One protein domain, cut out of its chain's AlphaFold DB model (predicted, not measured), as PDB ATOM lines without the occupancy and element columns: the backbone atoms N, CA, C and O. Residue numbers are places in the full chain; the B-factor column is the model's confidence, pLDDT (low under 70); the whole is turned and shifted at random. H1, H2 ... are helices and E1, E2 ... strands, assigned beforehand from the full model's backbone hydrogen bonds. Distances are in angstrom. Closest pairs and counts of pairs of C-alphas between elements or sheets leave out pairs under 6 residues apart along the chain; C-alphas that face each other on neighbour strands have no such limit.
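Overview. This is residues 1328 to 1538 of the 1917 residues of an uncharacterized protein of Onchocerca volvulus (UniProt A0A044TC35). Little regular structure: mostly loops, with H2 packed on E6 of hairpin E5 E6 near the middle and hairpins E1 E2 and E3 E4 toward opposite ends. Of 211 printed residues, 56 are in named elements, class mixed: four helices, and six strands in three antiparallel pairs. It is compact, radius of gyration of the C-alphas 19.0 A, spanning 62 by 45 by 31 A.

Arrangement. E5, residues 1497 to 1502, and E6, 1514 to 1519, form a hairpin; N 1500 and O 1516 are within hydrogen-bond range, 2.8 A. The closest C-alphas of H2, residues 1377 to 1390, and E6 are those of Leu 1381 and Val 1514, 5.6 A. In H2 every O i to N i+4 pair is within range.

Along the chain. H1 is 1336 to 1339, E1 1359 to 1363, E2 1366 to 1370, E3 1412 to 1414, E4 1419 to 1422, H3 1441 to 1445, H4 1487 to 1490. C-alpha 1377 is at (163.074, 250.026, 342.645), C-alpha 1519 at (150.267, 246.200, 322.866).

Size, cuts and confidence. The printed part has no cut; H3 to H4 is a long link; 51 residues have pLDDT under 70.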
ATOM      1  N   GLY A1328     155.906 257.398 347.041       67.09
ATOM      2  CA  GLY A1328     156.110 257.783 345.644       67.09
ATOM      3  C   GLY A1328     155.544 259.167 345.303       67.09
ATOM      4  O   GLY A1328     154.887 259.793 346.133       67.09
ATOM      5  N   GLU A1329     155.779 259.633 344.075       76.98
ATOM      6  CA  GLU A1329     155.137 260.826 343.496       76.98
ATOM      7  C   GLU A1329     154.049 260.434 342.483       76.98
ATOM      8  O   GLU A1329     154.217 259.499 341.693       76.98
ATOM      9  N   CYS A1330     152.940 261.179 342.474       76.33
ATOM     10  CA  CYS A1330     151.922 261.080 341.427       76.33
ATOM     11  C   CYS A1330     152.474 261.550 340.067       76.33
ATOM     12  O   CYS A1330     153.236 262.520 340.041       76.33
ATOM     13  N   PRO A1331     152.075 260.915 338.946       73.34
ATOM     14  CA  PRO A1331     152.481 261.349 337.614       73.34
ATOM     15  C   PRO A1331     152.209 262.828 337.338       73.34
ATOM     16  O   PRO A1331     151.113 263.323 337.590       73.34
ATOM     17  N   ARG A1332     153.184 263.531 336.753       67.52
ATOM     18  CA  ARG A1332     153.009 264.947 336.367       67.52
ATOM     19  C   ARG A1332     152.219 265.102 335.070       67.52
ATOM     20  O   ARG A1332     151.654 266.164 334.821       67.52
ATOM     21  N   ILE A1333     152.168 264.049 334.252       55.95
ATOM     22  CA  ILE A1333     151.450 264.010 332.977       55.95
ATOM     23  C   ILE A1333     150.579 262.750 332.933       55.95
ATOM     24  O   ILE A1333     151.063 261.635 332.748       55.95
ATOM     25  N   ILE A1334     149.265 262.928 333.067       60.52
ATOM     26  CA  ILE A1334     148.268 261.886 332.781       60.52
ATOM     27  C   ILE A1334     147.851 261.906 331.309       60.52
ATOM     28  O   ILE A1334     147.887 262.934 330.637       60.52
ATOM     29  N   SER A1335     147.396 260.753 330.810       53.66
ATOM     30  CA  SER A1335     146.792 260.658 329.478       53.66
ATOM     31  C   SER A1335     145.611 261.626 329.345       53.66
ATOM     32  O   SER A1335     144.750 261.678 330.225       53.66
ATOM     33  N   ALA A1336     145.519 262.316 328.203       51.17
ATOM     34  CA  ALA A1336     144.440 263.255 327.876       51.17
ATOM     35  C   ALA A1336     143.024 262.679 328.100       51.17
ATOM     36  O   ALA A1336     142.095 263.419 328.414       51.17
ATOM     37  N   LYS A1337     142.875 261.348 328.036       52.98
ATOM     38  CA  LYS A1337     141.644 260.611 328.362       52.98
ATOM     39  C   LYS A1337     141.063 260.929 329.756       52.98
ATOM     40  O   LYS A1337     139.859 260.787 329.936       52.98
ATOM     41  N   TYR A1338     141.887 261.365 330.712       52.68
ATOM     42  CA  TYR A1338     141.471 261.757 332.068       52.68
ATOM     43  C   TYR A1338     141.358 263.283 332.266       52.68
ATOM     44  O   TYR A1338     140.747 263.726 333.235       52.68
ATOM     45  N   LEU A1339     141.916 264.084 331.350       48.78
ATOM     46  CA  LEU A1339     141.903 265.556 331.388       48.78
ATOM     47  C   LEU A1339     140.655 266.173 330.734       48.78
ATOM     48  O   LEU A1339     140.309 267.307 331.043       48.78
ATOM     49  N   PHE A1340     139.971 265.432 329.856       47.24
ATOM     50  CA  PHE A1340     138.777 265.893 329.128       47.24
ATOM     51  C   PHE A1340     137.469 265.205 329.573       47.24
ATOM     52  O   PHE A1340     136.498 265.165 328.820       47.24
ATOM     53  N   SER A1341     137.419 264.655 330.792       52.14
ATOM     54  CA  SER A1341     136.158 264.170 331.373       52.14
ATOM     55  C   SER A1341     135.282 265.348 331.802       52.14
ATOM     56  O   SER A1341     135.699 266.152 332.632       52.14
ATOM     57  N   THR A1342     134.046 265.420 331.303       55.87
ATOM     58  CA  THR A1342     133.030 266.375 331.788       55.87
ATOM     59  C   THR A1342     132.488 266.023 333.175       55.87
ATOM     60  O   THR A1342     131.793 266.831 333.782       55.87
ATOM     61  N   ASN A1343     132.791 264.819 333.672       59.26
ATOM     62  CA  ASN A1343     132.368 264.328 334.977       59.26
ATOM     63  C   ASN A1343     133.585 264.232 335.908       59.26
ATOM     64  O   ASN A1343     134.585 263.604 335.550       59.26
ATOM     65  N   CYS A1344     133.474 264.812 337.101       65.17
ATOM     66  CA  CYS A1344     134.484 264.717 338.151       65.17
ATOM     67  C   CYS A1344     134.359 263.371 338.884       65.17
ATOM     68  O   CYS A1344     133.473 263.190 339.723       65.17
ATOM     69  N   ASN A1345     135.232 262.420 338.555       70.48
ATOM     70  CA  ASN A1345     135.270 261.097 339.172       70.48
ATOM     71  C   ASN A1345     136.138 261.115 340.438       70.48
ATOM     72  O   ASN A1345     137.318 261.467 340.394       70.48
ATOM     73  N   VAL A1346     135.565 260.676 341.560       77.78
ATOM     74  CA  VAL A1346     136.256 260.511 342.846       77.78
ATOM     75  C   VAL A1346     136.258 259.024 343.203       77.78
ATOM     76  O   VAL A1346     135.345 258.521 343.851       77.78
ATOM     77  N   GLU A1347     137.282 258.314 342.736       79.68
ATOM     78  CA  GLU A1347     137.522 256.894 343.024       79.68
ATOM     79  C   GLU A1347     138.227 256.699 344.378       79.68
ATOM     80  O   GLU A1347     138.152 255.625 344.973       79.68
ATOM     81  N   CYS A1348     138.914 257.731 344.881       87.70
ATOM     82  CA  CYS A1348     139.706 257.667 346.107       87.70
ATOM     83  C   CYS A1348     139.657 258.969 346.924       87.70
ATOM     84  O   CYS A1348     139.400 260.055 346.406       87.70
ATOM     85  N   SER A1349     139.929 258.856 348.228       82.87
ATOM     86  CA  SER A1349     139.937 259.981 349.180       82.87
ATOM     87  C   SER A1349     141.294 260.220 349.863       82.87
ATOM     88  O   SER A1349     141.476 261.240 350.526       82.87
ATOM     89  N   ASN A1350     142.223 259.269 349.746       81.79
ATOM     90  CA  ASN A1350     143.597 259.247 350.271       81.79
ATOM     91  C   ASN A1350     144.281 257.958 349.763       81.79
ATOM     92  O   ASN A1350     143.589 257.060 349.279       81.79
ATOM     93  N   ASP A1351     145.605 257.817 349.890       77.65
ATOM     94  CA  ASP A1351     146.310 256.649 349.325       77.65
ATOM     95  C   ASP A1351     145.874 255.323 349.972       77.65
ATOM     96  O   ASP A1351     145.865 254.288 349.303       77.65
ATOM     97  N   SER A1352     145.440 255.336 351.241       75.52
ATOM     98  CA  SER A1352     144.857 254.156 351.903       75.52
ATOM     99  C   SER A1352     143.497 253.704 351.351       75.52
ATOM    100  O   SER A1352     143.074 252.596 351.670       75.52
ATOM    101  N   ALA A1353     142.827 254.500 350.510       81.72
ATOM    102  CA  ALA A1353     141.640 254.066 349.767       81.72
ATOM    103  C   ALA A1353     141.988 253.259 348.499       81.72
ATOM    104  O   ALA A1353     141.144 252.530 347.986       81.72
ATOM    105  N   CYS A1354     143.220 253.375 347.993       81.21
ATOM    106  CA  CYS A1354     143.665 252.689 346.782       81.21
ATOM    107  C   CYS A1354     144.252 251.295 347.083       81.21
ATOM    108  O   CYS A1354     144.853 251.100 348.145       81.21
ATOM    109  N   PRO A1355     144.172 250.324 346.155       77.51
ATOM    110  CA  PRO A1355     144.755 248.997 346.345       77.51
ATOM    111  C   PRO A1355     146.292 249.009 346.255       77.51
ATOM    112  O   PRO A1355     146.905 249.914 345.679       77.51
ATOM    113  N   GLY A1356     146.930 247.988 346.839       73.91
ATOM    114  CA  GLY A1356     148.376 247.746 346.748       73.91
ATOM    115  C   GLY A1356     149.229 248.994 347.001       73.91
ATOM    116  O   GLY A1356     149.019 249.720 347.971       73.91
ATOM    117  N   VAL A1357     150.163 249.274 346.090       74.55
ATOM    118  CA  VAL A1357     151.088 250.424 346.140       74.55
ATOM    119  C   VAL A1357     150.620 251.653 345.328       74.55
ATOM    120  O   VAL A1357     151.411 252.552 345.065       74.55
ATOM    121  N   GLN A1358     149.347 251.721 344.922       75.98
ATOM    122  CA  GLN A1358     148.796 252.854 344.155       75.98
ATOM    123  C   GLN A1358     148.499 254.072 345.052       75.98
ATOM    124  O   GLN A1358     147.894 253.908 346.114       75.98
ATOM    125  N   LEU A1359     148.877 255.273 344.610       83.08
ATOM    126  CA  LEU A1359     148.573 256.567 345.237       83.08
ATOM    127  C   LEU A1359     147.186 257.078 344.826       83.08
ATOM    128  O   LEU A1359     146.696 256.743 343.749       83.08
ATOM    129  N   CYS A1360     146.583 257.933 345.651       88.22
ATOM    130  CA  CYS A1360     145.372 258.672 345.311       88.22
ATOM    131  C   CYS A1360     145.745 260.039 344.731       88.22
ATOM    132  O   CYS A1360     146.032 260.986 345.464       88.22
ATOM    133  N   CYS A1361     145.763 260.132 343.405       85.93
ATOM    134  CA  CYS A1361     146.272 261.298 342.696       85.93
ATOM    135  C   CYS A1361     145.148 262.266 342.309       85.93
ATOM    136  O   CYS A1361     144.099 261.850 341.810       85.93
ATOM    137  N   ASP A1362     145.389 263.557 342.545       85.64
ATOM    138  CA  ASP A1362     144.452 264.660 342.326       85.64
ATOM    139  C   ASP A1362     144.788 265.397 341.021       85.64
ATOM    140  O   ASP A1362     145.911 265.872 340.837       85.64
ATOM    141  N   TYR A1363     143.817 265.477 340.113       75.83
ATOM    142  CA  TYR A1363     143.938 266.118 338.805       75.83
ATOM    143  C   TYR A1363     142.757 267.071 338.572       75.83
ATOM    144  O   TYR A1363     141.844 266.809 337.781       75.83
ATOM    145  N   GLY A1364     142.762 268.188 339.298       70.07
ATOM    146  CA  GLY A1364     141.795 269.281 339.168       70.07
ATOM    147  C   GLY A1364     140.494 269.009 339.920       70.07
ATOM    148  O   GLY A1364     140.273 269.570 340.988       70.07
ATOM    149  N   CYS A1365     139.631 268.153 339.365       72.61
ATOM    150  CA  CYS A1365     138.456 267.626 340.076       72.61
ATOM    151  C   CYS A1365     138.359 266.090 340.066       72.61
ATOM    152  O   CYS A1365     137.466 265.532 340.702       72.61
ATOM    153  N   ASN A1366     139.269 265.404 339.366       77.31
ATOM    154  CA  ASN A1366     139.348 263.946 339.351       77.31
ATOM    155  C   ASN A1366     140.303 263.456 340.445       77.31
ATOM    156  O   ASN A1366     141.452 263.895 340.498       77.31
ATOM    157  N   LYS A1367     139.853 262.509 341.275       86.14
ATOM    158  CA  LYS A1367     140.679 261.806 342.272       86.14
ATOM    159  C   LYS A1367     140.680 260.321 341.977       86.14
ATOM    160  O   LYS A1367     139.662 259.659 342.168       86.14
ATOM    161  N   ILE A1368     141.809 259.818 341.493       86.43
ATOM    162  CA  ILE A1368     141.912 258.486 340.889       86.43
ATOM    163  C   ILE A1368     143.155 257.737 341.374       86.43
ATOM    164  O   ILE A1368     144.192 258.340 341.664       86.43
ATOM    165  N   CYS A1369     143.048 256.412 341.476       85.27
ATOM    166  CA  CYS A1369     144.139 255.569 341.965       85.27
ATOM    167  C   CYS A1369     145.169 255.306 340.860       85.27
ATOM    168  O   CYS A1369     144.862 254.652 339.862       85.27
ATOM    169  N   ILE A1370     146.405 255.789 341.026       80.94
ATOM    170  CA  ILE A1370     147.478 255.613 340.035       80.94
ATOM    171  C   ILE A1370     148.761 255.091 340.691       80.94
ATOM    172  O   ILE A1370     149.111 255.427 341.818       80.94
ATOM    173  N   ILE A1371     149.480 254.236 339.966       73.54
ATOM    174  CA  ILE A1371     150.840 253.804 340.313       73.54
ATOM    175  C   ILE A1371     151.780 255.026 340.287       73.54
ATOM    176  O   ILE A1371     151.719 255.775 339.310       73.54
ATOM    177  N   PRO A1372     152.650 255.229 341.295       76.43
ATOM    178  CA  PRO A1372     153.592 256.348 341.301       76.43
ATOM    179  C   PRO A1372     154.472 256.404 340.044       76.43
ATOM    180  O   PRO A1372     154.910 255.376 339.523       76.43
ATOM    181  N   GLU A1373     154.749 257.621 339.574       67.17
ATOM    182  CA  GLU A1373     155.698 257.878 338.481       67.17
ATOM    183  C   GLU A1373     157.146 257.837 338.973       67.17
ATOM    184  O   GLU A1373     158.013 257.351 338.251       67.17
ATOM    185  N   VAL A1374     157.375 258.276 340.216       68.54
ATOM    186  CA  VAL A1374     158.667 258.220 340.913       68.54
ATOM    187  C   VAL A1374     158.495 257.418 342.200       68.54
ATOM    188  O   VAL A1374     157.702 257.802 343.054       68.54
ATOM    189  N   ALA A1375     159.227 256.317 342.361       76.88
ATOM    190  CA  ALA A1375     159.323 255.567 343.621       76.88
ATOM    191  C   ALA A1375     160.675 254.827 343.695       76.88
ATOM    192  O   ALA A1375     161.533 255.031 342.842       76.88
ATOM    193  N   THR A1376     160.880 253.967 344.690       81.41
ATOM    194  CA  THR A1376     162.045 253.063 344.765       81.41
ATOM    195  C   THR A1376     161.910 251.863 343.825       81.41
ATOM    196  O   THR A1376     160.801 251.468 343.449       81.41
ATOM    197  N   ASN A1377     163.034 251.213 343.506       82.22
ATOM    198  CA  ASN A1377     163.074 250.026 342.645       82.22
ATOM    199  C   ASN A1377     162.107 248.904 343.081       82.22
ATOM    200  O   ASN A1377     161.359 248.382 342.251       82.22
ATOM    201  N   CYS A1378     162.061 248.555 344.375       86.39
ATOM    202  CA  CYS A1378     161.157 247.497 344.847       86.39
ATOM    203  C   CYS A1378     159.681 247.905 344.729       86.39
ATOM    204  O   CYS A1378     158.872 247.099 344.271       86.39
ATOM    205  N   ILE A1379     159.315 249.152 345.059       85.20
ATOM    206  CA  ILE A1379     157.929 249.633 344.919       85.20
ATOM    207  C   ILE A1379     157.495 249.633 343.451       85.20
ATOM    208  O   ILE A1379     156.388 249.186 343.153       85.20
ATOM    209  N   LEU A1380     158.358 250.063 342.526       83.91
ATOM    210  CA  LEU A1380     158.069 250.037 341.089       83.91
ATOM    211  C   LEU A1380     157.882 248.602 340.569       83.91
ATOM    212  O   LEU A1380     156.932 248.337 339.827       83.91
ATOM    213  N   LEU A1381     158.730 247.657 340.990       86.72
ATOM    214  CA  LEU A1381     158.612 246.249 340.599       86.72
ATOM    215  C   LEU A1381     157.390 245.562 341.235       86.72
ATOM    216  O   LEU A1381     156.689 244.807 340.563       86.72
ATOM    217  N   HIS A1382     157.083 245.856 342.500       88.17
ATOM    218  CA  HIS A1382     155.867 245.392 343.171       88.17
ATOM    219  C   HIS A1382     154.614 245.961 342.488       88.17
ATOM    220  O   HIS A1382     153.663 245.216 342.258       88.17
ATOM    221  N   ALA A1383     154.610 247.246 342.117       82.98
ATOM    222  CA  ALA A1383     153.513 247.864 341.375       82.98
ATOM    223  C   ALA A1383     153.299 247.187 340.018       82.98
ATOM    224  O   ALA A1383     152.162 246.898 339.643       82.98
ATOM    225  N   ALA A1384     154.388 246.909 339.298       84.99
ATOM    226  CA  ALA A1384     154.361 246.230 338.012       84.99
ATOM    227  C   ALA A1384     153.803 244.802 338.125       84.99
ATOM    228  O   ALA A1384     152.864 244.462 337.410       84.99
ATOM    229  N   ILE A1385     154.316 243.987 339.054       86.77
ATOM    230  CA  ILE A1385     153.870 242.596 339.235       86.77
ATOM    231  C   ILE A1385     152.411 242.537 339.708       86.77
ATOM    232  O   ILE A1385     151.641 241.754 339.153       86.77
ATOM    233  N   SER A1386     151.988 243.400 340.643       84.83
ATOM    234  CA  SER A1386     150.568 243.513 341.016       84.83
ATOM    235  C   SER A1386     149.702 243.872 339.804       84.83
ATOM    236  O   SER A1386     148.775 243.133 339.489       84.83
ATOM    237  N   LYS A1387     150.062 244.915 339.038       82.63
ATOM    238  CA  LYS A1387     149.307 245.333 337.845       82.63
ATOM    239  C   LYS A1387     149.210 244.233 336.780       82.63
ATOM    240  O   LYS A1387     148.205 244.147 336.080       82.63
ATOM    241  N   LEU A1388     150.247 243.411 336.626       85.56
ATOM    242  CA  LEU A1388     150.245 242.286 335.690       85.56
ATOM    243  C   LEU A1388     149.215 241.225 336.103       85.56
ATOM    244  O   LEU A1388     148.403 240.824 335.266       85.56
ATOM    245  N   ILE A1389     149.194 240.853 337.387       84.34
ATOM    246  CA  ILE A1389     148.196 239.941 337.970       84.34
ATOM    247  C   ILE A1389     146.784 240.531 337.818       84.34
ATOM    248  O   ILE A1389     145.904 239.868 337.270       84.34
ATOM    249  N   ASP A1390     146.591 241.805 338.181       81.25
ATOM    250  CA  ASP A1390     145.318 242.530 338.041       81.25
ATOM    251  C   ASP A1390     144.838 242.603 336.572       81.25
ATOM    252  O   ASP A1390     143.642 242.668 336.297       81.25
ATOM    253  N   SER A1391     145.764 242.568 335.604       78.29
ATOM    254  CA  SER A1391     145.471 242.566 334.160       78.29
ATOM    255  C   SER A1391     145.183 241.178 333.562       78.29
ATOM    256  O   SER A1391     145.011 241.050 332.342       78.29
ATOM    257  N   GLY A1392     145.148 240.134 334.395       80.78
ATOM    258  CA  GLY A1392     144.904 238.753 333.977       80.78
ATOM    259  C   GLY A1392     146.064 238.110 333.211       80.78
ATOM    260  O   GLY A1392     145.832 237.189 332.432       80.78
ATOM    261  N   ALA A1393     147.297 238.599 333.382       83.57
ATOM    262  CA  ALA A1393     148.485 237.927 332.858       83.57
ATOM    263  C   ALA A1393     148.839 236.710 333.734       83.57
ATOM    264  O   ALA A1393     148.754 236.772 334.962       83.57
ATOM    265  N   THR A1394     149.285 235.612 333.125       85.91
ATOM    266  CA  THR A1394     149.852 234.475 333.857       85.91
ATOM    267  C   THR A1394     151.288 234.806 334.262       85.91
ATOM    268  O   THR A1394     152.217 234.782 333.454       85.91
ATOM    269  N   VAL A1395     151.461 235.165 335.537       84.20
ATOM    270  CA  VAL A1395     152.727 235.628 336.118       84.20
ATOM    271  C   VAL A1395     153.333 234.543 337.008       84.20
ATOM    272  O   VAL A1395     152.741 234.149 338.008       84.20
ATOM    273  N   ASN A1396     154.544 234.102 336.671       82.52
ATOM    274  CA  ASN A1396     155.363 233.161 337.443       82.52
ATOM    275  C   ASN A1396     156.519 233.884 338.177       82.52
ATOM    276  O   ASN A1396     157.600 233.336 338.397       82.52
ATOM    277  N   LEU A1397     156.297 235.154 338.528       77.64
ATOM    278  CA  LEU A1397     157.148 235.962 339.401       77.64
ATOM    279  C   LEU A1397     156.455 236.140 340.751       77.64
ATOM    280  O   LEU A1397     155.306 236.575 340.813       77.64
ATOM    281  N   ARG A1398     157.173 235.873 341.845       80.39
ATOM    282  CA  ARG A1398     156.706 236.223 343.192       80.39
ATOM    283  C   ARG A1398     156.786 237.744 343.366       80.39
ATOM    284  O   ARG A1398     157.786 238.346 342.974       80.39
ATOM    285  N   ILE A1399     155.759 238.354 343.960       83.91
ATOM    286  CA  ILE A1399     155.796 239.771 344.355       83.91
ATOM    287  C   ILE A1399     156.970 239.956 345.337       83.91
ATOM    288  O   ILE A1399     157.038 239.205 346.316       83.91
ATOM    289  N   PRO A1400     157.902 240.899 345.095       86.82
ATOM    290  CA  PRO A1400     159.046 241.103 345.971       86.82
ATOM    291  C   PRO A1400     158.594 241.652 347.324       86.82
ATOM    292  O   PRO A1400     157.694 242.488 347.412       86.82
ATOM    293  N   TRP A1401     159.246 241.203 348.392       87.38
ATOM    294  CA  TRP A1401     159.056 241.790 349.710       87.38
ATOM    295  C   TRP A1401     159.798 243.124 349.764       87.38
ATOM    296  O   TRP A1401     161.027 243.149 349.706       87.38
ATOM    297  N   CYS A1402     159.051 244.224 349.843       84.75
ATOM    298  CA  CYS A1402     159.598 245.570 349.982       84.75
ATOM    299  C   CYS A1402     159.485 246.049 351.428       84.75
ATOM    300  O   CYS A1402     158.461 245.840 352.088       84.75
ATOM    301  N   ASN A1403     160.514 246.742 351.897       80.60
ATOM    302  CA  ASN A1403     160.540 247.315 353.224       80.60
ATOM    303  C   ASN A1403     159.514 248.447 353.356       80.60
ATOM    304  O   ASN A1403     159.478 249.385 352.559       80.60
ATOM    305  N   LYS A1404     158.691 248.371 354.404       68.29
ATOM    306  CA  LYS A1404     157.534 249.258 354.622       68.29
ATOM    307  C   LYS A1404     157.888 250.704 354.991       68.29
ATOM    308  O   LYS A1404     156.975 251.502 355.184       68.29
ATOM    309  N   HIS A1405     159.167 251.035 355.166       68.35
ATOM    310  CA  HIS A1405     159.613 252.374 355.568       68.35
ATOM    311  C   HIS A1405     160.532 253.003 354.521       68.35
ATOM    312  O   HIS A1405     160.347 254.163 354.169       68.35
ATOM    313  N   THR A1406     161.487 252.238 353.988       70.46
ATOM    314  CA  THR A1406     162.419 252.732 352.963       70.46
ATOM    315  C   THR A1406     161.916 252.527 351.538       70.46
ATOM    316  O   THR A1406     162.418 253.171 350.626       70.46
ATOM    317  N   GLY A1407     160.969 251.608 351.314       74.67
ATOM    318  CA  GLY A1407     160.561 251.176 349.978       74.67
ATOM    319  C   GLY A1407     161.603 250.326 349.237       74.67
ATOM    320  O   GLY A1407     161.333 249.898 348.116       74.67
ATOM    321  N   MET A1408     162.776 250.076 349.821       81.05
ATOM    322  CA  MET A1408     163.815 249.203 349.259       81.05
ATOM    323  C   MET A1408     163.392 247.723 349.307       81.05
ATOM    324  O   MET A1408     162.377 247.380 349.915       81.05
ATOM    325  N   PHE A1409     164.151 246.827 348.675       85.62
ATOM    326  CA  PHE A1409     163.949 245.385 348.850       85.62
ATOM    327  C   PHE A1409     164.276 244.973 350.293       85.62
ATOM    328  O   PHE A1409     165.285 245.404 350.851       85.62
ATOM    329  N   GLU A1410     163.458 244.099 350.887       85.74
ATOM    330  CA  GLU A1410     163.876 243.347 352.074       85.74
ATOM    331  C   GLU A1410     165.093 242.488 351.710       85.74
ATOM    332  O   GLU A1410     165.085 241.786 350.694       85.74
ATOM    333  N   THR A1411     166.149 242.549 352.524       82.57
ATOM    334  CA  THR A1411     167.455 241.942 352.204       82.57
ATOM    335  C   THR A1411     167.398 240.424 352.092       82.57
ATOM    336  O   THR A1411     168.206 239.843 351.371       82.57
ATOM    337  N   VAL A1412     166.423 239.786 352.745       85.12
ATOM    338  CA  VAL A1412     166.089 238.366 352.594       85.12
ATOM    339  C   VAL A1412     164.787 238.239 351.802       85.12
ATOM    340  O   VAL A1412     163.729 238.682 352.246       85.12
ATOM    341  N   GLN A1413     164.849 237.573 350.651       86.93
ATOM    342  CA  GLN A1413     163.677 237.179 349.872       86.93
ATOM    343  C   GLN A1413     163.487 235.665 350.008       86.93
ATOM    344  O   GLN A1413     164.436 234.899 349.847       86.93
ATOM    345  N   CYS A1414     162.261 235.220 350.279       82.68
ATOM    346  CA  CYS A1414     161.921 233.798 350.348       82.68
ATOM    347  C   CYS A1414     160.899 233.403 349.274       82.68
ATOM    348  O   CYS A1414     160.202 234.248 348.707       82.68
ATOM    349  N   ASN A1415     160.765 232.097 349.029       78.39
ATOM    350  CA  ASN A1415     159.615 231.507 348.343       78.39
ATOM    351  C   ASN A1415     158.694 230.746 349.314       78.39
ATOM    352  O   ASN A1415     159.028 230.538 350.478       78.39
ATOM    353  N   ASP A1416     157.545 230.302 348.810       75.97
ATOM    354  CA  ASP A1416     156.480 229.601 349.550       75.97
ATOM    355  C   ASP A1416     156.905 228.238 350.131       75.97
ATOM    356  O   ASP A1416     156.192 227.643 350.930       75.97
ATOM    357  N   PHE A1417     158.091 227.753 349.755       75.95
ATOM    358  CA  PHE A1417     158.686 226.496 350.212       75.95
ATOM    359  C   PHE A1417     159.855 226.720 351.194       75.95
ATOM    360  O   PHE A1417     160.734 225.860 351.300       75.95
ATOM    361  N   ASN A1418     159.920 227.891 351.842       73.81
ATOM    362  CA  ASN A1418     160.987 228.320 352.758       73.81
ATOM    363  C   ASN A1418     162.417 228.183 352.187       73.81
ATOM    364  O   ASN A1418     163.380 227.962 352.925       73.81
ATOM    365  N   ASN A1419     162.582 228.334 350.866       81.19
ATOM    366  CA  ASN A1419     163.894 228.623 350.289       81.19
ATOM    367  C   ASN A1419     164.062 230.136 350.324       81.19
ATOM    368  O   ASN A1419     163.296 230.845 349.671       81.19
ATOM    369  N   CYS A1420     165.053 230.609 351.065       84.80
ATOM    370  CA  CYS A1420     165.387 232.018 351.172       84.80
ATOM    371  C   CYS A1420     166.760 232.270 350.552       84.80
ATOM    372  O   CYS A1420     167.631 231.402 350.570       84.80
ATOM    373  N   TRP A1421     166.940 233.453 349.981       87.91
ATOM    374  CA  TRP A1421     168.200 233.952 349.440       87.91
ATOM    375  C   TRP A1421     168.296 235.444 349.747       87.91
ATOM    376  O   TRP A1421     167.274 236.097 349.975       87.91
ATOM    377  N   CYS A1422     169.506 235.994 349.739       87.45
ATOM    378  CA  CYS A1422     169.668 237.428 349.941       87.45
ATOM    379  C   CYS A1422     169.703 238.205 348.632       87.45
ATOM    380  O   CYS A1422     170.085 237.680 347.582       87.45
ATOM    381  N   VAL A1423     169.298 239.468 348.709       86.34
ATOM    382  CA  VAL A1423     169.319 240.430 347.609       86.34
ATOM    383  C   VAL A1423     169.988 241.728 348.049       86.34
ATOM    384  O   VAL A1423     169.961 242.088 349.226       86.34
ATOM    385  N   ASN A1424     170.565 242.451 347.096       82.89
ATOM    386  CA  ASN A1424     170.933 243.848 347.290       82.89
ATOM    387  C   ASN A1424     169.652 244.677 347.537       82.89
ATOM    388  O   ASN A1424     168.694 244.575 346.770       82.89
ATOM    389  N   ALA A1425     169.627 245.488 348.600       78.99
ATOM    390  CA  ALA A1425     168.439 246.251 348.998       78.99
ATOM    391  C   ALA A1425     167.997 247.298 347.953       78.99
ATOM    392  O   ALA A1425     166.806 247.579 347.832       78.99
ATOM    393  N   VAL A1426     168.939 247.851 347.185       74.17
ATOM    394  CA  VAL A1426     168.698 248.905 346.187       74.17
ATOM    395  C   VAL A1426     168.288 248.301 344.843       74.17
ATOM    396  O   VAL A1426     167.273 248.685 344.271       74.17
ATOM    397  N   THR A1427     169.052 247.335 344.327       73.36
ATOM    398  CA  THR A1427     168.851 246.787 342.968       73.36
ATOM    399  C   THR A1427     167.966 245.540 342.924       73.36
ATOM    400  O   THR A1427     167.465 245.180 341.863       73.36
ATOM    401  N   GLY A1428     167.794 244.835 344.046       78.97
ATOM    402  CA  GLY A1428     167.118 243.536 344.092       78.97
ATOM    403  C   GLY A1428     167.916 242.381 343.469       78.97
ATOM    404  O   GLY A1428     167.390 241.267 343.379       78.97
ATOM    405  N   THR A1429     169.169 242.600 343.044       77.42
ATOM    406  CA  THR A1429     170.018 241.535 342.483       77.42
ATOM    407  C   THR A1429     170.332 240.490 343.554       77.42
ATOM    408  O   THR A1429     170.651 240.816 344.698       77.42
ATOM    409  N   ALA A1430     170.185 239.210 343.205       78.02
ATOM    410  CA  ALA A1430     170.265 238.121 344.170       78.02
ATOM    411  C   ALA A1430     171.719 237.694 344.412       78.02
ATOM    412  O   ALA A1430     172.419 237.301 343.483       78.02
ATOM    413  N   ILE A1431     172.157 237.726 345.673       80.71
ATOM    414  CA  ILE A1431     173.549 237.488 346.060       80.71
ATOM    415  C   ILE A1431     173.955 236.062 345.669       80.71
ATOM    416  O   ILE A1431     173.348 235.079 346.120       80.71
ATOM    417  N   HIS A1432     174.998 235.959 344.842       84.00
ATOM    418  CA  HIS A1432     175.484 234.697 344.287       84.00
ATOM    419  C   HIS A1432     175.764 233.649 345.373       84.00
ATOM    420  O   HIS A1432     176.521 233.914 346.300       84.00
ATOM    421  N   GLY A1433     175.152 232.469 345.278       81.97
ATOM    422  CA  GLY A1433     175.357 231.359 346.217       81.97
ATOM    423  C   GLY A1433     174.600 231.442 347.555       81.97
ATOM    424  O   GLY A1433     174.771 230.555 348.387       81.97
ATOM    425  N   SER A1434     173.780 232.474 347.799       85.72
ATOM    426  CA  SER A1434     173.107 232.710 349.099       85.72
ATOM    427  C   SER A1434     171.806 231.922 349.343       85.72
ATOM    428  O   SER A1434     171.121 232.163 350.335       85.72
ATOM    429  N   ARG A1435     171.407 230.999 348.455       84.32
ATOM    430  CA  ARG A1435     170.121 230.286 348.588       84.32
ATOM    431  C   ARG A1435     170.222 229.111 349.553       84.32
ATOM    432  O   ARG A1435     170.913 228.126 349.286       84.32
ATOM    433  N   MET A1436     169.443 229.184 350.626       79.39
ATOM    434  CA  MET A1436     169.312 228.143 351.639       79.39
ATOM    435  C   MET A1436     167.850 227.712 351.797       79.39
ATOM    436  O   MET A1436     166.933 228.532 351.747       79.39
ATOM    437  N   LYS A1437     167.627 226.407 351.979       75.49
ATOM    438  CA  LYS A1437     166.304 225.820 352.215       75.49
ATOM    439  C   LYS A1437     166.141 225.494 353.693       75.49
ATOM    440  O   LYS A1437     166.854 224.634 354.207       75.49
ATOM    441  N   PHE A1438     165.182 226.130 354.353       66.98
ATOM    442  CA  PHE A1438     164.814 225.791 355.723       66.98
ATOM    443  C   PHE A1438     163.828 224.617 355.736       66.98
ATOM    444  O   PHE A1438     162.842 224.622 355.000       66.98
ATOM    445  N   LEU A1439     164.081 223.614 356.585       61.64
ATOM    446  CA  LEU A1439     163.117 222.535 356.848       61.64
ATOM    447  C   LEU A1439     162.003 222.952 357.822       61.64
ATOM    448  O   LEU A1439     160.949 222.328 357.828       61.64
ATOM    449  N   ASP A1440     162.223 224.008 358.607       60.76
ATOM    450  CA  ASP A1440     161.236 224.591 359.513       60.76
ATOM    451  C   ASP A1440     161.233 226.118 359.359       60.76
ATOM    452  O   ASP A1440     162.277 226.771 359.421       60.76
ATOM    453  N   SER A1441     160.041 226.683 359.185       54.33
ATOM    454  CA  SER A1441     159.754 228.119 359.234       54.33
ATOM    455  C   SER A1441     160.288 228.822 360.489       54.33
ATOM    456  O   SER A1441     160.667 229.988 360.392       54.33
ATOM    457  N   SER A1442     160.366 228.148 361.643       53.85
ATOM    458  CA  SER A1442     160.881 228.742 362.889       53.85
ATOM    459  C   SER A1442     162.365 229.132 362.794       53.85
ATOM    460  O   SER A1442     162.789 230.140 363.361       53.85
ATOM    461  N   LEU A1443     163.148 228.384 362.008       50.46
ATOM    462  CA  LEU A1443     164.595 228.564 361.869       50.46
ATOM    463  C   LEU A1443     164.983 229.747 360.969       50.46
ATOM    464  O   LEU A1443     166.152 230.135 360.963       50.46
ATOM    465  N   THR A1444     164.026 230.355 360.259       48.02
ATOM    466  CA  THR A1444     164.259 231.535 359.400       48.02
ATOM    467  C   THR A1444     164.797 232.748 360.168       48.02
ATOM    468  O   THR A1444     165.514 233.559 359.591       48.02
ATOM    469  N   PHE A1445     164.523 232.844 361.475       46.85
ATOM    470  CA  PHE A1445     165.085 233.865 362.370       46.85
ATOM    471  C   PHE A1445     166.408 233.452 363.041       46.85
ATOM    472  O   PHE A1445     167.057 234.284 363.671       46.85
ATOM    473  N   ALA A1446     166.802 232.176 362.946       49.09
ATOM    474  CA  ALA A1446     167.964 231.619 363.642       49.09
ATOM    475  C   ALA A1446     169.242 231.597 362.783       49.09
ATOM    476  O   ALA A1446     170.342 231.607 363.336       49.09
ATOM    477  N   TYR A1447     169.113 231.588 361.452       54.83
ATOM    478  CA  TYR A1447     170.242 231.655 360.524       54.83
ATOM    479  C   TYR A1447     170.156 232.902 359.648       54.83
ATOM    480  O   TYR A1447     169.186 233.097 358.920       54.83
ATOM    481  N   ASP A1448     171.223 233.695 359.651       66.62
ATOM    482  CA  ASP A1448     171.412 234.769 358.682       66.62
ATOM    483  C   ASP A1448     171.688 234.178 357.288       66.62
ATOM    484  O   ASP A1448     172.781 233.688 356.999       66.62
ATOM    485  N   VAL A1449     170.676 234.239 356.421       73.48
ATOM    486  CA  VAL A1449     170.724 233.782 355.023       73.48
ATOM    487  C   VAL A1449     171.847 234.472 354.234       73.48
ATOM    488  O   VAL A1449     172.425 233.866 353.334       73.48
ATOM    489  N   CYS A1450     172.208 235.709 354.586       75.86
ATOM    490  CA  CYS A1450     173.221 236.482 353.871       75.86
ATOM    491  C   CYS A1450     174.643 236.072 354.281       75.86
ATOM    492  O   CYS A1450     175.555 236.113 353.455       75.86
ATOM    493  N   SER A1451     174.823 235.599 355.521       70.67
ATOM    494  CA  SER A1451     176.094 235.045 356.011       70.67
ATOM    495  C   SER A1451     176.464 233.693 355.374       70.67
ATOM    496  O   SER A1451     177.644 233.343 355.328       70.67
ATOM    497  N   TYR A1452     175.502 232.924 354.847       68.93
ATOM    498  CA  TYR A1452     175.728 231.573 354.300       68.93
ATOM    499  C   TYR A1452     175.844 231.538 352.762       68.93
ATOM    500  O   TYR A1452     175.096 230.852 352.063       68.93
ATOM    501  N   LYS A1453     176.838 232.253 352.222       71.12
ATOM    502  CA  LYS A1453     177.151 232.307 350.781       71.12
ATOM    503  C   LYS A1453     177.966 231.078 350.321       71.12
ATOM    504  O   LYS A1453     179.140 230.943 350.669       71.12
ATOM    505  N   LYS A1454     177.384 230.185 349.507       72.88
ATOM    506  CA  LYS A1454     178.131 229.111 348.815       72.88
ATOM    507  C   LYS A1454     179.088 229.696 347.767       72.88
ATOM    508  O   LYS A1454     178.814 230.743 347.184       72.88
ATOM    509  N   ARG A1455     180.183 228.987 347.458       76.10
ATOM    510  CA  ARG A1455     180.988 229.287 346.259       76.10
ATOM    511  C   ARG A1455     180.223 228.888 345.000       76.10
ATOM    512  O   ARG A1455     179.674 227.791 344.938       76.10
ATOM    513  N   CYS A1456     180.269 229.757 344.000       81.23
ATOM    514  CA  CYS A1456     179.732 229.503 342.673       81.23
ATOM    515  C   CYS A1456     180.830 229.011 341.716       81.23
ATOM    516  O   CYS A1456     181.984 229.413 341.877       81.23
ATOM    517  N   PRO A1457     180.500 228.150 340.733       78.31
ATOM    518  CA  PRO A1457     181.461 227.680 339.731       78.31
ATOM    519  C   PRO A1457     181.816 228.762 338.697       78.31
ATOM    520  O   PRO A1457     182.847 228.665 338.039       78.31
ATOM    521  N   VAL A1458     180.969 229.786 338.573       72.95
ATOM    522  CA  VAL A1458     181.125 230.952 337.701       72.95
ATOM    523  C   VAL A1458     180.966 232.213 338.553       72.95
ATOM    524  O   VAL A1458     180.173 232.225 339.499       72.95
ATOM    525  N   SER A1459     181.717 233.262 338.218       72.37
ATOM    526  CA  SER A1459     181.574 234.606 338.780       72.37
ATOM    527  C   SER A1459     181.269 235.583 337.649       72.37
ATOM    528  O   SER A1459     181.936 235.541 336.618       72.37
ATOM    529  N   CYS A1460     180.278 236.448 337.848       70.82
ATOM    530  CA  CYS A1460     179.794 237.408 336.858       70.82
ATOM    531  C   CYS A1460     179.709 238.804 337.493       70.82
ATOM    532  O   CYS A1460     179.425 238.919 338.684       70.82
ATOM    533  N   ASN A1461     179.967 239.854 336.710       71.77
ATOM    534  CA  ASN A1461     179.936 241.240 337.182       71.77
ATOM    535  C   ASN A1461     178.495 241.773 337.183       71.77
ATOM    536  O   ASN A1461     177.930 241.982 336.112       71.77
ATOM    537  N   ASP A1462     177.925 242.033 338.365       64.61
ATOM    538  CA  ASP A1462     176.540 242.502 338.546       64.61
ATOM    539  C   ASP A1462     176.187 243.763 337.725       64.61
ATOM    540  O   ASP A1462     175.021 243.959 337.383       64.61
ATOM    541  N   ALA A1463     177.171 244.587 337.335       61.07
ATOM    542  CA  ALA A1463     176.957 245.746 336.463       61.07
ATOM    543  C   ALA A1463     176.527 245.386 335.022       61.07
ATOM    544  O   ALA A1463     175.975 246.237 334.328       61.07
ATOM    545  N   ILE A1464     176.755 244.144 334.572       66.00
ATOM    546  CA  ILE A1464     176.344 243.651 333.244       66.00
ATOM    547  C   ILE A1464     174.822 243.451 333.184       66.00
ATOM    548  O   ILE A1464     174.197 243.748 332.172       66.00
ATOM    549  N   CYS A1465     174.204 242.988 334.274       71.20
ATOM    550  CA  CYS A1465     172.796 242.596 334.294       71.20
ATOM    551  C   CYS A1465     172.012 243.378 335.360       71.20
ATOM    552  O   CYS A1465     171.878 242.893 336.488       71.20
ATOM    553  N   PRO A1466     171.389 244.528 335.024       65.02
ATOM    554  CA  PRO A1466     170.623 245.356 335.971       65.02
ATOM    555  C   PRO A1466     169.428 244.670 336.658       65.02
ATOM    556  O   PRO A1466     168.804 245.260 337.535       65.02
ATOM    557  N   VAL A1467     169.090 243.440 336.255       70.75
ATOM    558  CA  VAL A1467     167.994 242.613 336.797       70.75
ATOM    559  C   VAL A1467     168.509 241.270 337.371       70.75
ATOM    560  O   VAL A1467     167.735 240.394 337.770       70.75
ATOM    561  N   GLY A1468     169.836 241.116 337.454       73.12
ATOM    562  CA  GLY A1468     170.543 239.905 337.873       73.12
ATOM    563  C   GLY A1468     170.701 238.863 336.759       73.12
ATOM    564  O   GLY A1468     170.236 239.045 335.637       73.12
ATOM    565  N   PHE A1469     171.362 237.754 337.089       79.85
ATOM    566  CA  PHE A1469     171.667 236.647 336.175       79.85
ATOM    567  C   PHE A1469     170.609 235.539 336.192       79.85
ATOM    568  O   PHE A1469     169.846 235.402 337.155       79.85
ATOM    569  N   GLU A1470     170.598 234.695 335.158       78.69
ATOM    570  CA  GLU A1470     170.011 233.363 335.278       78.69
ATOM    571  C   GLU A1470     170.746 232.564 336.367       78.69
ATOM    572  O   GLU A1470     171.962 232.370 336.307       78.69
ATOM    573  N   MET A1471     169.993 232.084 337.360       79.64
ATOM    574  CA  MET A1471     170.537 231.390 338.529       79.64
ATOM    575  C   MET A1471     170.272 229.883 338.487       79.64
ATOM    576  O   MET A1471     169.183 229.439 338.122       79.64
ATOM    577  N   ASP A1472     171.241 229.103 338.956       83.22
ATOM    578  CA  ASP A1472     171.090 227.684 339.263       83.22
ATOM    579  C   ASP A1472     170.309 227.446 340.581       83.22
ATOM    580  O   ASP A1472     169.902 228.368 341.300       83.22
ATOM    581  N   ALA A1473     170.147 226.172 340.954       79.33
ATOM    582  CA  ALA A1473     169.497 225.763 342.201       79.33
ATOM    583  C   ALA A1473     170.227 226.207 343.495       79.33
ATOM    584  O   ALA A1473     169.656 226.087 344.580       79.33
ATOM    585  N   ASN A1474     171.456 226.728 343.407       74.60
ATOM    586  CA  ASN A1474     172.257 227.259 344.512       74.60
ATOM    587  C   ASN A1474     172.295 228.798 344.563       74.60
ATOM    588  O   ASN A1474     172.930 229.339 345.468       74.60
ATOM    589  N   ASN A1475     171.597 229.506 343.661       82.93
ATOM    590  CA  ASN A1475     171.707 230.961 343.447       82.93
ATOM    591  C   ASN A1475     173.003 231.417 342.758       82.93
ATOM    592  O   ASN A1475     173.435 232.545 342.968       82.93
ATOM    593  N   CYS A1476     173.665 230.553 342.003       84.26
ATOM    594  CA  CYS A1476     174.886 230.863 341.267       84.26
ATOM    595  C   CYS A1476     174.595 231.117 339.784       84.26
ATOM    596  O   CYS A1476     173.639 230.529 339.278       84.26
ATOM    597  N   PRO A1477     175.412 231.913 339.066       81.73
ATOM    598  CA  PRO A1477     175.260 232.074 337.625       81.73
ATOM    599  C   PRO A1477     175.260 230.711 336.928       81.73
ATOM    600  O   PRO A1477     176.136 229.875 337.169       81.73
ATOM    601  N   LYS A1478     174.226 230.487 336.116       80.22
ATOM    602  CA  LYS A1478     173.855 229.191 335.529       80.22
ATOM    603  C   LYS A1478     174.938 228.591 334.625       80.22
ATOM    604  O   LYS A1478     175.087 227.371 334.592       80.22
ATOM    605  N   ASP A1479     175.696 229.432 333.925       78.07
ATOM    606  CA  ASP A1479     176.802 229.040 333.052       78.07
ATOM    607  C   ASP A1479     177.800 230.197 332.820       78.07
ATOM    608  O   ASP A1479     177.588 231.325 333.269       78.07
ATOM    609  N   ILE A1480     178.911 229.899 332.138       76.79
ATOM    610  CA  ILE A1480     180.077 230.788 331.987       76.79
ATOM    611  C   ILE A1480     179.828 232.044 331.134       76.79
ATOM    612  O   ILE A1480     180.611 232.986 331.223       76.79
ATOM    613  N   HIS A1481     178.757 232.094 330.338       72.30
ATOM    614  CA  HIS A1481     178.444 233.257 329.497       72.30
ATOM    615  C   HIS A1481     177.694 234.361 330.260       72.30
ATOM    616  O   HIS A1481     177.430 235.413 329.689       72.30
ATOM    617  N   CYS A1482     177.373 234.148 331.545       72.97
ATOM    618  CA  CYS A1482     176.753 235.154 332.410       72.97
ATOM    619  C   CYS A1482     175.425 235.721 331.859       72.97
ATOM    620  O   CYS A1482     175.174 236.920 331.959       72.97
ATOM    621  N   HIS A1483     174.564 234.861 331.302       76.69
ATOM    622  CA  HIS A1483     173.255 235.246 330.762       76.69
ATOM    623  C   HIS A1483     172.409 236.042 331.775       76.69
ATOM    624  O   HIS A1483     172.184 235.594 332.908       76.69
ATOM    625  N   CYS A1484     171.907 237.212 331.367       75.68
ATOM    626  CA  CYS A1484     171.035 238.028 332.209       75.68
ATOM    627  C   CYS A1484     169.633 237.430 332.352       75.68
ATOM    628  O   CYS A1484     169.101 236.757 331.471       75.68
ATOM    629  N   ARG A1485     168.991 237.747 333.475       78.83
ATOM    630  CA  ARG A1485     167.617 237.363 333.774       78.83
ATOM    631  C   ARG A1485     166.625 238.347 333.160       78.83
ATOM    632  O   ARG A1485     166.417 239.443 333.674       78.83
ATOM    633  N   ASN A1486     165.906 237.899 332.143       78.29
ATOM    634  CA  ASN A1486     164.733 238.599 331.633       78.29
ATOM    635  C   ASN A1486     163.491 238.291 332.499       78.29
ATOM    636  O   ASN A1486     163.082 237.139 332.638       78.29
ATOM    637  N   LEU A1487     162.846 239.315 333.076       84.33
ATOM    638  CA  LEU A1487     161.612 239.121 333.860       84.33
ATOM    639  C   LEU A1487     160.421 238.690 332.994       84.33
ATOM    640  O   LEU A1487     159.514 238.027 333.497       84.33
ATOM    641  N   CYS A1488     160.421 239.035 331.704       86.22
ATOM    642  CA  CYS A1488     159.333 238.693 330.794       86.22
ATOM    643  C   CYS A1488     159.272 237.202 330.431       86.22
ATOM    644  O   CYS A1488     158.216 236.740 330.011       86.22
ATOM    645  N   ASP A1489     160.329 236.417 330.664       83.51
ATOM    646  CA  ASP A1489     160.281 234.958 330.460       83.51
ATOM    647  C   ASP A1489     159.425 234.240 331.522       83.51
ATOM    648  O   ASP A1489     159.022 233.092 331.342       83.51
ATOM    649  N   ALA A1490     159.082 234.941 332.608       84.26
ATOM    650  CA  ALA A1490     158.160 234.493 333.647       84.26
ATOM    651  C   ALA A1490     156.790 235.207 333.587       84.26
ATOM    652  O   ALA A1490     156.043 235.175 334.568       84.26
ATOM    653  N   ILE A1491     156.449 235.870 332.472       87.21
ATOM    654  CA  ILE A1491     155.182 236.597 332.292       87.21
ATOM    655  C   ILE A1491     154.581 236.286 330.920       87.21
ATOM    656  O   ILE A1491     155.151 236.613 329.881       87.21
ATOM    657  N   GLN A1492     153.366 235.747 330.915       88.11
ATOM    658  CA  GLN A1492     152.573 235.531 329.710       88.11
ATOM    659  C   GLN A1492     151.329 236.432 329.756       88.11
ATOM    660  O   GLN A1492     150.496 236.345 330.655       88.11
ATOM    661  N   CYS A1493     151.231 237.358 328.801       87.01
ATOM    662  CA  CYS A1493     150.201 238.395 328.787       87.01
ATOM    663  C   CYS A1493     148.834 237.902 328.283       87.01
ATOM    664  O   CYS A1493     148.731 236.915 327.557       87.01
ATOM    665  N   SER A1494     147.780 238.638 328.648       80.68
ATOM    666  CA  SER A1494     146.406 238.414 328.196       80.68
ATOM    667  C   SER A1494     146.133 239.063 326.824       80.68
ATOM    668  O   SER A1494     146.289 240.277 326.655       80.68
ATOM    669  N   GLY A1495     145.679 238.257 325.855       76.67
ATOM    670  CA  GLY A1495     145.419 238.678 324.467       76.67
ATOM    671  C   GLY A1495     146.697 238.915 323.650       76.67
ATOM    672  O   GLY A1495     147.765 238.440 324.022       76.67
ATOM    673  N   ASP A1496     146.606 239.695 322.569       72.51
ATOM    674  CA  ASP A1496     147.715 239.994 321.635       72.51
ATOM    675  C   ASP A1496     148.782 240.964 322.197       72.51
ATOM    676  O   ASP A1496     149.459 241.694 321.468       72.51
ATOM    677  N   LYS A1497     148.913 241.013 323.525       83.12
ATOM    678  CA  LYS A1497     149.886 241.836 324.246       83.12
ATOM    679  C   LYS A1497     151.205 241.093 324.405       83.12
ATOM    680  O   LYS A1497     151.233 239.873 324.562       83.12
ATOM    681  N   ILE A1498     152.296 241.844 324.475       84.99
ATOM    682  CA  ILE A1498     153.617 241.320 324.831       84.99
ATOM    683  C   ILE A1498     154.071 241.893 326.171       84.99
ATOM    684  O   ILE A1498     153.640 242.971 326.578       84.99
ATOM    685  N   CYS A1499     154.969 241.177 326.848       87.08
ATOM    686  CA  CYS A1499     155.679 241.726 327.992       87.08
ATOM    687  C   CYS A1499     156.852 242.591 327.501       87.08
ATOM    688  O   CYS A1499     157.642 242.143 326.671       87.08
ATOM    689  N   MET A1500     156.950 243.815 328.018       83.33
ATOM    690  CA  MET A1500     158.011 244.788 327.743       83.33
ATOM    691  C   MET A1500     158.661 245.279 329.042       83.33
ATOM    692  O   MET A1500     157.973 245.494 330.043       83.33
ATOM    693  N   LEU A1501     159.982 245.472 329.016       81.65
ATOM    694  CA  LEU A1501     160.807 245.950 330.128       81.65
ATOM    695  C   LEU A1501     161.001 247.467 330.024       81.65
ATOM    696  O   LEU A1501     161.968 247.959 329.440       81.65
ATOM    697  N   ARG A1502     160.076 248.228 330.609       74.41
ATOM    698  CA  ARG A1502     160.129 249.694 330.618       74.41
ATOM    699  C   ARG A1502     161.061 250.182 331.730       74.41
ATOM    700  O   ARG A1502     160.842 249.862 332.898       74.41
ATOM    701  N   ARG A1503     162.050 251.024 331.401       71.17
ATOM    702  CA  ARG A1503     162.694 251.889 332.410       71.17
ATOM    703  C   ARG A1503     161.624 252.806 333.023       71.17
ATOM    704  O   ARG A1503     160.701 253.241 332.333       71.17
ATOM    705  N   LYS A1504     161.734 253.074 334.323       66.49
ATOM    706  CA  LYS A1504     160.876 254.011 335.063       66.49
ATOM    707  C   LYS A1504     161.698 255.185 335.583       66.49
ATOM    708  O   LYS A1504     162.922 255.162 335.498       66.49
ATOM    709  N   ILE A1505     161.016 256.203 336.099       63.19
ATOM    710  CA  ILE A1505     161.655 257.242 336.903       63.19
ATOM    711  C   ILE A1505     161.661 256.731 338.349       63.19
ATOM    712  O   ILE A1505     160.682 256.155 338.824       63.19
ATOM    713  N   CYS A1506     162.775 256.899 339.049       65.40
ATOM    714  CA  CYS A1506     162.911 256.529 340.452       65.40
ATOM    715  C   CYS A1506     163.788 257.538 341.190       65.40
ATOM    716  O   CYS A1506     164.471 258.360 340.583       65.40
ATOM    717  N   SER A1507     163.778 257.462 342.518       55.09
ATOM    718  CA  SER A1507     164.601 258.291 343.407       55.09
ATOM    719  C   SER A1507     166.074 257.851 343.498       55.09
ATOM    720  O   SER A1507     166.818 258.357 344.337       55.09
ATOM    721  N   GLU A1508     166.500 256.891 342.674       56.92
ATOM    722  CA  GLU A1508     167.794 256.205 342.746       56.92
ATOM    723  C   GLU A1508     168.520 256.283 341.395       56.92
ATOM    724  O   GLU A1508     167.903 256.215 340.335       56.92
ATOM    725  N   SER A1509     169.852 256.391 341.409       53.40
ATOM    726  CA  SER A1509     170.674 256.480 340.188       53.40
ATOM    727  C   SER A1509     170.775 255.166 339.397       53.40
ATOM    728  O   SER A1509     171.355 255.143 338.315       53.40
ATOM    729  N   THR A1510     170.235 254.070 339.931       59.80
ATOM    730  CA  THR A1510     170.310 252.706 339.384       59.80
ATOM    731  C   THR A1510     168.904 252.131 339.220       59.80
ATOM    732  O   THR A1510     168.500 251.227 339.951       59.80
ATOM    733  N   CYS A1511     168.133 252.699 338.291       69.02
ATOM    734  CA  CYS A1511     166.723 252.362 338.085       69.02
ATOM    735  C   CYS A1511     166.531 251.027 337.348       69.02
ATOM    736  O   CYS A1511     166.987 250.881 336.210       69.02
ATOM    737  N   ILE A1512     165.819 250.068 337.951       76.74
ATOM    738  CA  ILE A1512     165.569 248.769 337.311       76.74
ATOM    739  C   ILE A1512     164.457 248.852 336.244       76.74
ATOM    740  O   ILE A1512     163.433 249.510 336.460       76.74
ATOM    741  N   PRO A1513     164.602 248.170 335.091       77.99
ATOM    742  CA  PRO A1513     163.502 247.966 334.152       77.99
ATOM    743  C   PRO A1513     162.380 247.145 334.796       77.99
ATOM    744  O   PRO A1513     162.634 246.079 335.361       77.99
ATOM    745  N   VAL A1514     161.131 247.600 334.673       82.31
ATOM    746  CA  VAL A1514     159.958 246.879 335.189       82.31
ATOM    747  C   VAL A1514     159.123 246.275 334.057       82.31
ATOM    748  O   VAL A1514     158.971 246.897 333.001       82.31
ATOM    749  N   PRO A1515     158.566 245.065 334.245       87.33
ATOM    750  CA  PRO A1515     157.806 244.390 333.207       87.33
ATOM    751  C   PRO A1515     156.381 244.945 333.071       87.33
ATOM    752  O   PRO A1515     155.753 245.367 334.041       87.33
ATOM    753  N   SER A1516     155.844 244.913 331.856       86.83
ATOM    754  CA  SER A1516     154.544 245.502 331.523       86.83
ATOM    755  C   SER A1516     153.891 244.779 330.344       86.83
ATOM    756  O   SER A1516     154.550 244.533 329.341       86.83
ATOM    757  N   CYS A1517     152.604 244.430 330.450       87.17
ATOM    758  CA  CYS A1517     151.842 243.865 329.330       87.17
ATOM    759  C   CYS A1517     151.244 244.993 328.484       87.17
ATOM    760  O   CYS A1517     150.185 245.537 328.812       87.17
ATOM    761  N   GLU A1518     151.930 245.337 327.400       82.61
ATOM    762  CA  GLU A1518     151.550 246.393 326.458       82.61
ATOM    763  C   GLU A1518     151.123 245.791 325.108       82.61
ATOM    764  O   GLU A1518     151.375 244.618 324.821       82.61
ATOM    765  N   ALA A1519     150.449 246.581 324.266       81.10
ATOM    766  CA  ALA A1519     150.267 246.200 322.866       81.10
ATOM    767  C   ALA A1519     151.642 246.092 322.193       81.10
ATOM    768  O   ALA A1519     152.543 246.871 322.509       81.10
ATOM    769  N   ASN A1520     151.814 245.137 321.279       78.96
ATOM    770  CA  ASN A1520     153.084 244.980 320.582       78.96
ATOM    771  C   ASN A1520     153.390 246.240 319.743       78.96
ATOM    772  O   ASN A1520     152.589 246.568 318.866       78.96
ATOM    773  N   PRO A1521     154.504 246.962 319.990       76.70
ATOM    774  CA  PRO A1521     154.854 248.132 319.193       76.70
ATOM    775  C   PRO A1521     155.381 247.726 317.805       76.70
ATOM    776  O   PRO A1521     155.378 248.545 316.887       76.70
ATOM    777  N   CYS A1522     155.787 246.463 317.629       79.41
ATOM    778  CA  CYS A1522     156.145 245.888 316.341       79.41
ATOM    779  C   CYS A1522     154.873 245.565 315.544       79.41
ATOM    780  O   CYS A1522     154.013 244.811 316.003       79.41
ATOM    781  N   SER A1523     154.764 246.106 314.329       69.02
ATOM    782  CA  SER A1523     153.546 246.109 313.497       69.02
ATOM    783  C   SER A1523     153.075 244.736 312.974       69.02
ATOM    784  O   SER A1523     152.198 244.677 312.118       69.02
ATOM    785  N   ASP A1524     153.686 243.639 313.420       66.92
ATOM    786  CA  ASP A1524     153.681 242.341 312.736       66.92
ATOM    787  C   ASP A1524     153.650 241.115 313.664       66.92
ATOM    788  O   ASP A1524     153.763 239.984 313.191       66.92
ATOM    789  N   SER A1525     153.511 241.322 314.978       65.15
ATOM    790  CA  SER A1525     153.674 240.319 316.046       65.15
ATOM    791  C   SER A1525     155.105 239.802 316.302       65.15
ATOM    792  O   SER A1525     155.276 238.892 317.117       65.15
ATOM    793  N   SER A1526     156.150 240.390 315.701       70.09
ATOM    794  CA  SER A1526     157.539 240.096 316.101       70.09
ATOM    795  C   SER A1526     157.835 240.586 317.527       70.09
ATOM    796  O   SER A1526     157.146 241.455 318.058       70.09
ATOM    797  N   ARG A1527     158.837 240.003 318.196       74.92
ATOM    798  CA  ARG A1527     159.277 240.479 319.519       74.92
ATOM    799  C   ARG A1527     160.269 241.636 319.349       74.92
ATOM    800  O   ARG A1527     161.162 241.483 318.518       74.92
ATOM    801  N   PRO A1528     160.178 242.719 320.145       79.36
ATOM    802  CA  PRO A1528     161.212 243.742 320.229       79.36
ATOM    803  C   PRO A1528     162.624 243.179 320.394       79.36
ATOM    804  O   PRO A1528     162.830 242.122 320.993       79.36
ATOM    805  N   ALA A1529     163.588 243.929 319.877       77.13
ATOM    806  CA  ALA A1529     165.009 243.677 320.017       77.13
ATOM    807  C   ALA A1529     165.410 243.700 321.494       77.13
ATOM    808  O   ALA A1529     165.101 244.660 322.204       77.13
ATOM    809  N   LEU A1530     166.138 242.677 321.932       73.33
ATOM    810  CA  LEU A1530     166.804 242.663 323.230       73.33
ATOM    811  C   LEU A1530     168.305 242.834 323.008       73.33
ATOM    812  O   LEU A1530     168.866 242.261 322.077       73.33
ATOM    813  N   ASP A1531     168.935 243.624 323.864       65.96
ATOM    814  CA  ASP A1531     170.386 243.717 323.957       65.96
ATOM    815  C   ASP A1531     170.945 242.391 324.508       65.96
ATOM    816  O   ASP A1531     170.558 241.965 325.597       65.96
ATOM    817  N   GLU A1532     171.826 241.716 323.763       59.89
ATOM    818  CA  GLU A1532     172.306 240.363 324.113       59.89
ATOM    819  C   GLU A1532     173.120 240.333 325.422       59.89
ATOM    820  O   GLU A1532     173.191 239.301 326.088       59.89
ATOM    821  N   THR A1533     173.696 241.472 325.821       52.99
ATOM    822  CA  THR A1533     174.505 241.628 327.038       52.99
ATOM    823  C   THR A1533     173.717 241.986 328.295       52.99
ATOM    824  O   THR A1533     174.218 241.737 329.383       52.99
ATOM    825  N   THR A1534     172.518 242.562 328.180       57.05
ATOM    826  CA  THR A1534     171.732 243.085 329.321       57.05
ATOM    827  C   THR A1534     170.295 242.551 329.378       57.05
ATOM    828  O   THR A1534     169.623 242.693 330.400       57.05
ATOM    829  N   TYR A1535     169.805 241.952 328.284       66.22
ATOM    830  CA  TYR A1535     168.418 241.531 328.039       66.22
ATOM    831  C   TYR A1535     167.374 242.663 328.162       66.22
ATOM    832  O   TYR A1535     166.171 242.412 328.279       66.22
ATOM    833  N   ILE A1536     167.808 243.925 328.099       66.16
ATOM    834  CA  ILE A1536     166.924 245.097 328.064       66.16
ATOM    835  C   ILE A1536     166.439 245.321 326.627       66.16
ATOM    836  O   ILE A1536     167.174 245.095 325.666       66.16
ATOM    837  N   GLN A1537     165.196 245.786 326.467       75.02
ATOM    838  CA  GLN A1537     164.680 246.176 325.156       75.02
ATOM    839  C   GLN A1537     165.474 247.356 324.580       75.02
ATOM    840  O   GLN A1537     165.575 248.420 325.202       75.02
ATOM    841  N   LEU A1538     166.022 247.184 323.379       75.64
ATOM    842  CA  LEU A1538     166.762 248.247 322.707       75.64
ATOM    843  C   LEU A1538     165.794 249.379 322.352       75.64
ATOM    844  O   LEU A1538     164.728 249.165 321.766       75.64
TER     845      LEU A1538